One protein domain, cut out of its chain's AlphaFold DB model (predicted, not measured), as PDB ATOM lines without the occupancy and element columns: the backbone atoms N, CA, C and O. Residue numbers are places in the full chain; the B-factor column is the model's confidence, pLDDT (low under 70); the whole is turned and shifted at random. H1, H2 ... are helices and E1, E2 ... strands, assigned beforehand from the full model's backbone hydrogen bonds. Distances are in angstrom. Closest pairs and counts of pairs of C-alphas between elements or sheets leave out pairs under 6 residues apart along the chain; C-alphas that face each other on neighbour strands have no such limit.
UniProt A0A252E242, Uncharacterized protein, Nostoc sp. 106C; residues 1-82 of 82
ATOM      1  N   MET A   1      -0.427   8.736 -48.175       60.88
ATOM      2  CA  MET A   1       0.462   8.237 -49.252       60.88
ATOM      3  C   MET A   1       1.816   8.957 -49.392       60.88
ATOM      4  O   MET A   1       2.775   8.280 -49.736       60.88
ATOM      5  N   LYS A   2       1.962  10.283 -49.161       62.28
ATOM      6  CA  LYS A   2       3.291  10.963 -49.176       62.28
ATOM      7  C   LYS A   2       4.159  10.600 -47.958       62.28
ATOM      8  O   LYS A   2       5.302  10.193 -48.103       62.28
ATOM      9  N   THR A   3       3.553  10.628 -46.775       76.94
ATOM     10  CA  THR A   3       4.222  10.419 -45.480       76.94
ATOM     11  C   THR A   3       4.769   9.001 -45.270       76.94
ATOM     12  O   THR A   3       5.728   8.814 -44.532       76.94
ATOM     13  N   GLU A   4       4.177   7.984 -45.900       81.81
ATOM     14  CA  GLU A   4       4.630   6.589 -45.768       81.81
ATOM     15  C   GLU A   4       5.869   6.319 -46.621       81.81
ATOM     16  O   GLU A   4       6.848   5.777 -46.114       81.81
ATOM     17  N   ARG A   5       5.875   6.802 -47.872       81.38
ATOM     18  CA  ARG A   5       7.047   6.709 -48.755       81.38
ATOM     19  C   ARG A   5       8.259   7.447 -48.191       81.38
ATOM     20  O   ARG A   5       9.372   6.948 -48.271       81.38
ATOM     21  N   GLU A   6       8.060   8.613 -47.580       83.31
ATOM     22  CA  GLU A   6       9.146   9.364 -46.931       83.31
ATOM     23  C   GLU A   6       9.757   8.599 -45.748       83.31
ATOM     24  O   GLU A   6      10.980   8.581 -45.581       83.31
ATOM     25  N   LYS A   7       8.923   7.928 -44.943       82.31
ATOM     26  CA  LYS A   7       9.390   7.076 -43.840       82.31
ATOM     27  C   LYS A   7      10.172   5.871 -44.353       82.31
ATOM     28  O   LYS A   7      11.220   5.564 -43.800       82.31
ATOM     29  N   GLU A   8       9.693   5.223 -45.409       84.31
ATOM     30  CA  GLU A   8      10.368   4.085 -46.037       84.31
ATOM     31  C   GLU A   8      11.743   4.482 -46.588       84.31
ATOM     32  O   GLU A   8      12.749   3.876 -46.227       84.31
ATOM     33  N   VAL A   9      11.818   5.572 -47.358       84.88
ATOM     34  CA  VAL A   9      13.084   6.104 -47.892       84.88
ATOM     35  C   VAL A   9      14.058   6.461 -46.768       84.88
ATOM     36  O   VAL A   9      15.259   6.202 -46.880       84.88
ATOM     37  N   LYS A  10      13.569   7.043 -45.668       87.81
ATOM     38  CA  LYS A  10      14.401   7.332 -44.495       87.81
ATOM     39  C   LYS A  10      14.948   6.045 -43.872       87.81
ATOM     40  O   LYS A  10      16.147   5.973 -43.624       87.81
ATOM     41  N   THR A  11      14.105   5.036 -43.664       89.50
ATOM     42  CA  THR A  11      14.514   3.734 -43.116       89.50
ATOM     43  C   THR A  11      15.550   3.053 -44.008       89.50
ATOM     44  O   THR A  11      16.577   2.602 -43.510       89.50
ATOM     45  N   THR A  12      15.341   3.045 -45.325       91.44
ATOM     46  CA  THR A  12      16.304   2.485 -46.281       91.44
ATOM     47  C   THR A  12      17.645   3.211 -46.210       91.44
ATOM     48  O   THR A  12      18.682   2.561 -46.115       91.44
ATOM     49  N   ASN A  13      17.647   4.547 -46.179       93.25
ATOM     50  CA  ASN A  13      18.886   5.318 -46.037       93.25
ATOM     51  C   ASN A  13      19.617   5.011 -44.720       93.25
ATOM     52  O   ASN A  13      20.837   4.868 -44.730       93.25
ATOM     53  N   GLU A  14      18.899   4.883 -43.603       95.31
ATOM     54  CA  GLU A  14      19.508   4.527 -42.315       95.31
ATOM     55  C   GLU A  14      20.054   3.090 -42.313       95.31
ATOM     56  O   GLU A  14      21.133   2.853 -41.776       95.31
ATOM     57  N   ASN A  15      19.388   2.141 -42.977       96.06
ATOM     58  CA  ASN A  15      19.901   0.776 -43.119       96.06
ATOM     59  C   ASN A  15      21.177   0.732 -43.971       96.06
ATOM     60  O   ASN A  15      22.155   0.097 -43.581       96.06
ATOM     61  N   LEU A  16      21.196   1.439 -45.106       96.94
ATOM     62  CA  LEU A  16      22.384   1.550 -45.959       96.94
ATOM     63  C   LEU A  16      23.545   2.245 -45.233       96.94
ATOM     64  O   LEU A  16      24.691   1.825 -45.379       96.94
ATOM     65  N   ARG A  17      23.253   3.263 -44.412       96.75
ATOM     66  CA  ARG A  17      24.226   3.923 -43.526       96.75
ATOM     67  C   ARG A  17      24.781   2.962 -42.479       96.75
ATOM     68  O   ARG A  17      25.984   2.913 -42.256       96.75
ATOM     69  N   ALA A  18      23.919   2.161 -41.862       97.50
ATOM     70  CA  ALA A  18      24.318   1.209 -40.835       97.50
ATOM     71  C   ALA A  18      25.168   0.053 -41.390       97.50
ATOM     72  O   ALA A  18      26.064  -0.444 -40.701       97.50
ATOM     73  N   ILE A  19      24.915  -0.362 -42.636       97.69
ATOM     74  CA  ILE A  19      25.784  -1.295 -43.362       97.69
ATOM     75  C   ILE A  19      27.127  -0.630 -43.681       97.69
ATOM     76  O   ILE A  19      28.156  -1.213 -43.350       97.69
ATOM     77  N   ALA A  20      27.127   0.575 -44.268       97.19
ATOM     78  CA  ALA A  20      28.354   1.310 -44.590       97.19
ATOM     79  C   ALA A  20      29.255   1.456 -43.359       97.19
ATOM     80  O   ALA A  20      30.393   1.008 -43.394       97.19
ATOM     81  N   TYR A  21      28.702   1.941 -42.244       96.94
ATOM     82  CA  TYR A  21      29.412   2.077 -40.971       96.94
ATOM     83  C   TYR A  21      30.057   0.768 -40.504       96.94
ATOM     84  O   TYR A  21      31.219   0.735 -40.105       96.94
ATOM     85  N   SER A  22      29.307  -0.334 -40.575       96.69
ATOM     86  CA  SER A  22      29.805  -1.634 -40.123       96.69
ATOM     87  C   SER A  22      30.909  -2.177 -41.039       96.69
ATOM     88  O   SER A  22      31.844  -2.805 -40.551       96.69
ATOM     89  N   MET A  23      30.822  -1.938 -42.351       96.19
ATOM     90  CA  MET A  23      31.861  -2.337 -43.307       96.19
ATOM     91  C   MET A  23      33.110  -1.452 -43.208       96.19
ATOM     92  O   MET A  23      34.214  -1.980 -43.282       96.19
ATOM     93  N   ASP A  24      32.945  -0.146 -43.006       94.56
ATOM     94  CA  ASP A  24      34.028   0.836 -42.858       94.56
ATOM     95  C   ASP A  24      34.889   0.545 -41.618       94.56
ATOM     96  O   ASP A  24      36.114   0.481 -41.683       94.56
ATOM     97  N   LEU A  25      34.237   0.220 -40.497       94.38
ATOM     98  CA  LEU A  25      34.909  -0.191 -39.262       94.38
ATOM     99  C   LEU A  25      35.325  -1.670 -39.233       94.38
ATOM    100  O   LEU A  25      35.834  -2.141 -38.214       94.38
ATOM    101  N   LEU A  26      35.102  -2.416 -40.321       95.75
ATOM    102  CA  LEU A  26      35.413  -3.845 -40.428       95.75
ATOM    103  C   LEU A  26      34.815  -4.672 -39.275       95.75
ATOM    104  O   LEU A  26      35.425  -5.620 -38.770       95.75
ATOM    105  N   ILE A  27      33.581  -4.346 -38.893       96.62
ATOM    106  CA  ILE A  27      32.818  -5.097 -37.901       96.62
ATOM    107  C   ILE A  27      32.315  -6.392 -38.547       96.62
ATOM    108  O   ILE A  27      31.657  -6.329 -39.592       96.62
ATOM    109  N   PRO A  28      32.575  -7.570 -37.949       97.56
ATOM    110  CA  PRO A  28      32.149  -8.840 -38.515       97.56
ATOM    111  C   PRO A  28      30.642  -8.910 -38.764       97.56
ATOM    112  O   PRO A  28      29.828  -8.534 -37.915       97.56
ATOM    113  N   GLY A  29      30.274  -9.425 -39.932       97.44
ATOM    114  CA  GLY A  29      28.879  -9.559 -40.316       97.44
ATOM    115  C   GLY A  29      28.676  -9.903 -41.784       97.44
ATOM    116  O   GLY A  29      29.592  -9.818 -42.602       97.44
ATOM    117  N   LEU A  30      27.444 -10.293 -42.094       98.06
ATOM    118  CA  LEU A  30      26.938 -10.461 -43.448       98.06
ATOM    119  C   LEU A  30      25.953  -9.331 -43.739       98.06
ATOM    120  O   LEU A  30      24.963  -9.144 -43.024       98.06
ATOM    121  N   TYR A  31      26.225  -8.608 -44.813       98.19
ATOM    122  CA  TYR A  31      25.492  -7.431 -45.235       98.19
ATOM    123  C   TYR A  31      24.992  -7.630 -46.659       98.19
ATOM    124  O   TYR A  31      25.765  -7.945 -47.555       98.19
ATOM    125  N   PHE A  32      23.706  -7.422 -46.888       98.19
ATOM    126  CA  PHE A  32      23.104  -7.441 -48.214       98.19
ATOM    127  C   PHE A  32      22.140  -6.272 -48.336       98.19
ATOM    128  O   PHE A  32      21.409  -5.954 -47.396       98.19
ATOM    129  N   TRP A  33      22.119  -5.648 -49.504       97.88
ATOM    130  CA  TRP A  33      21.176  -4.589 -49.816       97.88
ATOM    131  C   TRP A  33      20.668  -4.739 -51.241       97.88
ATOM    132  O   TRP A  33      21.392  -5.141 -52.152       97.88
ATOM    133  N   CYS A  34      19.403  -4.394 -51.423       96.38
ATOM    134  CA  CYS A  34      18.770  -4.197 -52.713       96.38
ATOM    135  C   CYS A  34      17.690  -3.107 -52.560       96.38
ATOM    136  O   CYS A  34      17.401  -2.690 -51.434       96.38
ATOM    137  N   PRO A  35      17.039  -2.655 -53.646       91.56
ATOM    138  CA  PRO A  35      16.022  -1.604 -53.564       91.56
ATOM    139  C   PRO A  35      14.818  -1.938 -52.669       91.56
ATOM    140  O   PRO A  35      14.116  -1.028 -52.241       91.56
ATOM    141  N   TYR A  36      14.565  -3.224 -52.405       90.62
ATOM    142  CA  TYR A  36      13.367  -3.695 -51.707       90.62
ATOM    143  C   TYR A  36      13.593  -3.976 -50.220       90.62
ATOM    144  O   TYR A  36      12.672  -3.827 -49.422       90.62
ATOM    145  N   PHE A  37      14.789  -4.429 -49.839       93.12
ATOM    146  CA  PHE A  37      15.115  -4.752 -48.453       93.12
ATOM    147  C   PHE A  37      16.627  -4.803 -48.226       93.12
ATOM    148  O   PHE A  37      17.439  -4.869 -49.150       93.12
ATOM    149  N   THR A  38      17.001  -4.831 -46.953       96.69
ATOM    150  CA  THR A  38      18.378  -5.013 -46.497       96.69
ATOM    151  C   THR A  38      18.443  -6.163 -45.506       96.69
ATOM    152  O   THR A  38      17.564  -6.284 -44.653       96.69
ATOM    153  N   ILE A  39      19.500  -6.968 -45.567       97.12
ATOM    154  CA  ILE A  39      19.822  -7.967 -44.546       97.12
ATOM    155  C   ILE A  39      21.124  -7.541 -43.881       97.12
ATOM    156  O   ILE A  39      22.112  -7.250 -44.551       97.12
ATOM    157  N   ARG A  40      21.120  -7.521 -42.551       96.69
ATOM    158  CA  ARG A  40      22.303  -7.258 -41.739       96.69
ATOM    159  C   ARG A  40      22.340  -8.247 -40.584       96.69
ATOM    160  O   ARG A  40      21.529  -8.148 -39.667       96.69
ATOM    161  N   ILE A  41      23.268  -9.195 -40.649       97.19
ATOM    162  CA  ILE A  41      23.533 -10.167 -39.586       97.19
ATOM    163  C   ILE A  41      24.906  -9.833 -39.007       97.19
ATOM    164  O   ILE A  41      25.904  -9.912 -39.718       97.19
ATOM    165  N   GLY A  42      24.956  -9.446 -37.731       95.94
ATOM    166  CA  GLY A  42      26.147  -8.845 -37.123       95.94
ATOM    167  C   GLY A  42      26.206  -7.331 -37.344       95.94
ATOM    168  O   GLY A  42      25.167  -6.671 -37.448       95.94
ATOM    169  N   GLY A  43      27.418  -6.779 -37.416       95.31
ATOM    170  CA  GLY A  43      27.632  -5.332 -37.474       95.31
ATOM    171  C   GLY A  43      27.293  -4.614 -36.169       95.31
ATOM    172  O   GLY A  43      27.112  -5.233 -35.120       95.31
ATOM    173  N   THR A  44      27.202  -3.287 -36.232       95.50
ATOM    174  CA  THR A  44      26.771  -2.469 -35.090       95.50
ATOM    175  C   THR A  44      25.913  -1.288 -35.530       95.50
ATOM    176  O   THR A  44      25.851  -0.933 -36.709       95.50
ATOM    177  N   ILE A  45      25.176  -0.702 -34.594       94.19
ATOM    178  CA  ILE A  45      24.451   0.547 -34.832       94.19
ATOM    179  C   ILE A  45      25.494   1.674 -34.941       94.19
ATOM    180  O   ILE A  45      26.422   1.681 -34.131       94.19
ATOM    181  N   PRO A  46      25.374   2.591 -35.921       94.88
ATOM    182  CA  PRO A  46      26.242   3.761 -35.996       94.88
ATOM    183  C   PRO A  46      26.277   4.533 -34.678       94.88
ATOM    184  O   PRO A  46      25.218   4.886 -34.152       94.88
ATOM    185  N   ASP A  47      27.478   4.783 -34.158       92.19
ATOM    186  CA  ASP A  47      27.666   5.734 -33.065       92.19
ATOM    187  C   ASP A  47      27.589   7.154 -33.631       92.19
ATOM    188  O   ASP A  47      28.351   7.521 -34.527       92.19
ATOM    189  N   ASP A  48      26.632   7.925 -33.123       92.69
ATOM    190  CA  ASP A  48      26.336   9.280 -33.576       92.69
ATOM    191  C   ASP A  48      26.736  10.340 -32.525       92.69
ATOM    192  O   ASP A  48      26.264  11.478 -32.580       92.69
ATOM    193  N   ASN A  49      27.599   9.984 -31.560       90.88
ATOM    194  CA  ASN A  49      28.082  10.880 -30.510       90.88
ATOM    195  C   ASN A  49      29.587  11.206 -30.659       90.88
ATOM    196  O   ASN A  49      30.411  10.294 -30.669       90.88
ATOM    197  N   PRO A  50      29.998  12.489 -30.714       91.69
ATOM    198  CA  PRO A  50      29.169  13.701 -30.724       91.69
ATOM    199  C   PRO A  50      28.583  14.046 -32.101       91.69
ATOM    200  O   PRO A  50      27.747  14.944 -32.195       91.69
ATOM    201  N   TYR A  51      29.021  13.366 -33.164       90.12
ATOM    202  CA  TYR A  51      28.602  13.647 -34.536       90.12
ATOM    203  C   TYR A  51      28.062  12.400 -35.221       90.12
ATOM    204  O   TYR A  51      28.597  11.306 -35.065       90.12
ATOM    205  N   LYS A  52      27.030  12.599 -36.044       92.12
ATOM    206  CA  LYS A  52      26.404  11.544 -36.839       92.12
ATOM    207  C   LYS A  52      27.364  11.010 -37.903       92.12
ATOM    208  O   LYS A  52      27.906  11.801 -38.674       92.12
ATOM    209  N   TYR A  53      27.500   9.686 -38.015       93.50
ATOM    210  CA  TYR A  53      28.289   9.079 -39.093       93.50
ATOM    211  C   TYR A  53      27.697   9.433 -40.474       93.50
ATOM    212  O   TYR A  53      26.509   9.147 -40.695       93.50
ATOM    213  N   PRO A  54      28.475  10.043 -41.393       92.75
ATOM    214  CA  PRO A  54      27.945  10.613 -42.633       92.75
ATOM    215  C   PRO A  54      27.863   9.617 -43.800       92.75
ATOM    216  O   PRO A  54      27.063   9.825 -44.714       92.75
ATOM    217  N   GLY A  55      28.670   8.554 -43.779       94.94
ATOM    218  CA  GLY A  55      28.838   7.650 -44.914       94.94
ATOM    219  C   GLY A  55      27.626   6.752 -45.168       94.94
ATOM    220  O   GLY A  55      26.965   6.293 -44.235       94.94
ATOM    221  N   LYS A  56      27.334   6.446 -46.434       96.12
ATOM    222  CA  LYS A  56      26.323   5.444 -46.805       96.12
ATOM    223  C   LYS A  56      26.690   4.718 -48.093       96.12
ATOM    224  O   LYS A  56      27.515   5.171 -48.873       96.12
ATOM    225  N   ILE A  57      26.029   3.596 -48.343       96.81
ATOM    226  CA  ILE A  57      26.113   2.917 -49.637       96.81
ATOM    227  C   ILE A  57      25.332   3.712 -50.689       96.81
ATOM    228  O   ILE A  57      24.143   3.979 -50.508       96.81
ATOM    229  N   HIS A  58      25.984   4.018 -51.814       95.06
ATOM    230  CA  HIS A  58      25.375   4.698 -52.970       95.06
ATOM    231  C   HIS A  58      25.106   3.760 -54.161       95.06
ATOM    232  O   HIS A  58      24.906   4.210 -55.286       95.06
ATOM    233  N   SER A  59      25.088   2.444 -53.924       94.75
ATOM    234  CA  SER A  59      24.704   1.419 -54.906       94.75
ATOM    235  C   SER A  59      23.294   0.896 -54.630       94.75
ATOM    236  O   SER A  59      22.897   0.744 -53.476       94.75
ATOM    237  N   SER A  60      22.557   0.555 -55.689       93.69
ATOM    238  CA  SER A  60      21.213  -0.020 -55.583       93.69
ATOM    239  C   SER A  60      21.210  -1.437 -55.009       93.69
ATOM    240  O   SER A  60      20.311  -1.764 -54.238       93.69
ATOM    241  N   THR A  61      22.209  -2.257 -55.345       96.69
ATOM    242  CA  THR A  61      22.289  -3.665 -54.937       96.69
ATOM    243  C   THR A  61      23.727  -4.070 -54.649       96.69
ATOM    244  O   THR A  61      24.660  -3.637 -55.330       96.69
ATOM    245  N   GLY A  62      23.911  -4.942 -53.665       97.81
ATOM    246  CA  GLY A  62      25.190  -5.580 -53.417       97.81
ATOM    247  C   GLY A  62      25.215  -6.411 -52.146       97.81
ATOM    248  O   GLY A  62      24.212  -6.579 -51.450       97.81
ATOM    249  N   ILE A  63      26.388  -6.974 -51.888       98.25
ATOM    250  CA  ILE A  63      26.650  -7.845 -50.752       98.25
ATOM    251  C   ILE A  63      28.045  -7.564 -50.200       98.25
ATOM    252  O   ILE A  63      28.974  -7.268 -50.949       98.25
ATOM    253  N   GLY A  64      28.187  -7.679 -48.888       97.88
ATOM    254  CA  GLY A  64      29.447  -7.606 -48.174       97.88
ATOM    255  C   GLY A  64      29.493  -8.658 -47.076       97.88
ATOM    256  O   GLY A  64      28.507  -8.891 -46.382       97.88
ATOM    257  N   ILE A  65      30.643  -9.291 -46.896       98.06
ATOM    258  CA  ILE A  65      30.941 -10.122 -45.736       98.06
ATOM    259  C   ILE A  65      32.225  -9.619 -45.099       98.06
ATOM    260  O   ILE A  65      33.258  -9.482 -45.756       98.06
ATOM    261  N   VAL A  66      32.148  -9.349 -43.803       97.81
ATOM    262  CA  VAL A  66      33.305  -9.042 -42.975       97.81
ATOM    263  C   VAL A  66      33.544 -10.235 -42.068       97.81
ATOM    264  O   VAL A  66      32.687 -10.617 -41.269       97.81
ATOM    265  N   LEU A  67      34.714 -10.837 -42.214       96.50
ATOM    266  CA  LEU A  67      35.189 -11.916 -41.368       96.50
ATOM    267  C   LEU A  67      36.069 -11.342 -40.244       96.50
ATOM    268  O   LEU A  67      36.679 -10.281 -40.412       96.50
ATOM    269  N   PRO A  68      36.194 -12.052 -39.111       91.44
ATOM    270  CA  PRO A  68      37.152 -11.698 -38.070       91.44
ATOM    271  C   PRO A  68      38.575 -11.508 -38.617       91.44
ATOM    272  O   PRO A  68      38.989 -12.169 -39.573       91.44
ATOM    273  N   GLY A  69      39.338 -10.619 -37.978       91.94
ATOM    274  CA  GLY A  69      40.702 -10.298 -38.402       91.94
ATOM    275  C   GLY A  69      40.768  -9.375 -39.622       91.94
ATOM    276  O   GLY A  69      41.653  -9.552 -40.454       91.94
ATOM    277  N   TYR A  70      39.845  -8.409 -39.722       86.69
ATOM    278  CA  TYR A  70      39.880  -7.306 -40.697       86.69
ATOM    279  C   TYR A  70      39.790  -7.730 -42.173       86.69
ATOM    280  O   TYR A  70      40.267  -7.027 -43.062       86.69
ATOM    281  N   LYS A  71      39.175  -8.884 -42.462       93.50
ATOM    282  CA  LYS A  71      38.995  -9.375 -43.835       93.50
ATOM    283  C   LYS A  71      37.601  -9.020 -44.329       93.50
ATOM    284  O   LYS A  71      36.620  -9.512 -43.778       93.50
ATOM    285  N   ILE A  72      37.512  -8.229 -45.391       95.88
ATOM    286  CA  ILE A  72      36.246  -7.875 -46.038       95.88
ATOM    287  C   ILE A  72      36.232  -8.348 -47.490       95.88
ATOM    288  O   ILE A  72      37.204  -8.180 -48.223       95.88
ATOM    289  N   PHE A  73      35.104  -8.914 -47.906       97.12
ATOM    290  CA  PHE A  73      34.777  -9.165 -49.306       97.12
ATOM    291  C   PHE A  73      33.467  -8.452 -49.598       97.12
ATOM    292  O   PHE A  73      32.462  -8.722 -48.947       97.12
ATOM    293  N   THR A  74      33.466  -7.525 -50.547       97.44
ATOM    294  CA  THR A  74      32.280  -6.736 -50.876       97.44
ATOM    295  C   THR A  74      32.175  -6.531 -52.374       97.44
ATOM    296  O   THR A  74      33.183  -6.408 -53.067       97.44
ATOM    297  N   SER A  75      30.944  -6.509 -52.877       97.44
ATOM    298  CA  SER A  75      30.651  -6.101 -54.248       97.44
ATOM    299  C   SER A  75      30.560  -4.580 -54.390       97.44
ATOM    300  O   SER A  75      30.429  -4.088 -55.507       97.44
ATOM    301  N   TYR A  76      30.561  -3.827 -53.284       96.56
ATOM    302  CA  TYR A  76      30.527  -2.370 -53.335       96.56
ATOM    303  C   TYR A  76      31.869  -1.823 -53.818       96.56
ATOM    304  O   TYR A  76      32.911  -2.098 -53.227       96.56
ATOM    305  N   GLN A  77      31.830  -1.028 -54.883       90.19
ATOM    306  CA  GLN A  77      32.982  -0.323 -55.430       90.19
ATOM    307  C   GLN A  77      32.631   1.166 -55.456       90.19
ATOM    308  O   GLN A  77      31.848   1.605 -56.295       90.19
ATOM    309  N   GLY A  78      33.138   1.929 -54.490       89.00
ATOM    310  CA  GLY A  78      32.849   3.355 -54.349       89.00
ATOM    311  C   GLY A  78      33.278   3.906 -52.990       89.00
ATOM    312  O   GLY A  78      33.674   3.145 -52.109       89.00
ATOM    313  N   SER A  79      33.185   5.227 -52.827       90.25
ATOM    314  CA  SER A  79      33.301   5.870 -51.512       90.25
ATOM    315  C   SER A  79      31.963   5.800 -50.774       90.25
ATOM    316  O   SER A  79      30.909   5.722 -51.410       90.25
ATOM    317  N   TYR A  80      31.989   5.812 -49.443       91.38
ATOM    318  CA  TYR A  80      30.779   6.039 -48.645       91.38
ATOM    319  C   TYR A  80      30.430   7.522 -48.524       91.38
ATOM    320  O   TYR A  80      29.285   7.856 -48.206       91.38
ATOM    321  N   ASP A  81      31.399   8.397 -48.781       88.19
ATOM    322  CA  ASP A  81      31.196   9.839 -48.793       88.19
ATOM    323  C   ASP A  81      30.315  10.258 -49.978       88.19
ATOM    324  O   ASP A  81      30.164   9.519 -50.956       88.19
ATOM    325  N   ALA A  82      29.668  11.415 -49.833       68.69
ATOM    326  CA  ALA A  82      28.766  11.993 -50.828       68.69
ATOM    327  C   ALA A  82      29.513  12.807 -51.890       68.69
ATOM    328  O   ALA A  82      30.502  13.483 -51.526       68.69
TER     329      ALA A  82
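AT A GLANCE: This is residues 1 to 82 of the 82 residues of an uncharacterized protein of Nostoc sp. 106C (UniProt A0A252E242). One four-stranded antiparallel sheet, order E2 - E1 - E3 - E4, has the long helix H1 slantwise over one face, in two layers, a helix layer on a sheet layer. Residues 1 to 11 stick out, and the loop of residues 43 to 61 wraps round H1. The 82 printed residues, class mixed, hold H1 E1 E2 E3 E4 in chain order; the whole is compact, radius of gyration of the C-alphas 12.8 A, spanning 45 by 30 by 23 A.

IN THESE COORDINATES: E1 is residues 29 to 33, E2 38 to 42, E3 62 to 67, 16.9 A, and E4 71 to 74, ending at C-alpha 74 (32.280, -6.736, -50.876). H1, residues 2 to 24, 33.0 A, begins at C-alpha 2 (3.291, 10.963, -49.176).

HOW THE PARTS SIT: N 31 and O 64 of E1 and E3 are 2.8 A apart, within hydrogen-bond range. So are N 32 and O 39 in the hairpin E1 and E2, 2.8 A, and N 65 and O 73 in the hairpin E3 and E4, 2.8 A. H1 is on the sheet, height 10.2 A, over E2 and E1, only just not over E3; its closest C-alphas to E1 are Ile 19 and Tyr 31, 6.4 A. In H1 every O i to N i+4 pair is within range.

THE WHOLE: The farthest C-alphas, Met 1 and Gly 69, are 45.6 A apart. The printed part has no cut; the E2 to E3 link, 19 residues, is long. Residues 1, 2 and 82 are under pLDDT 70.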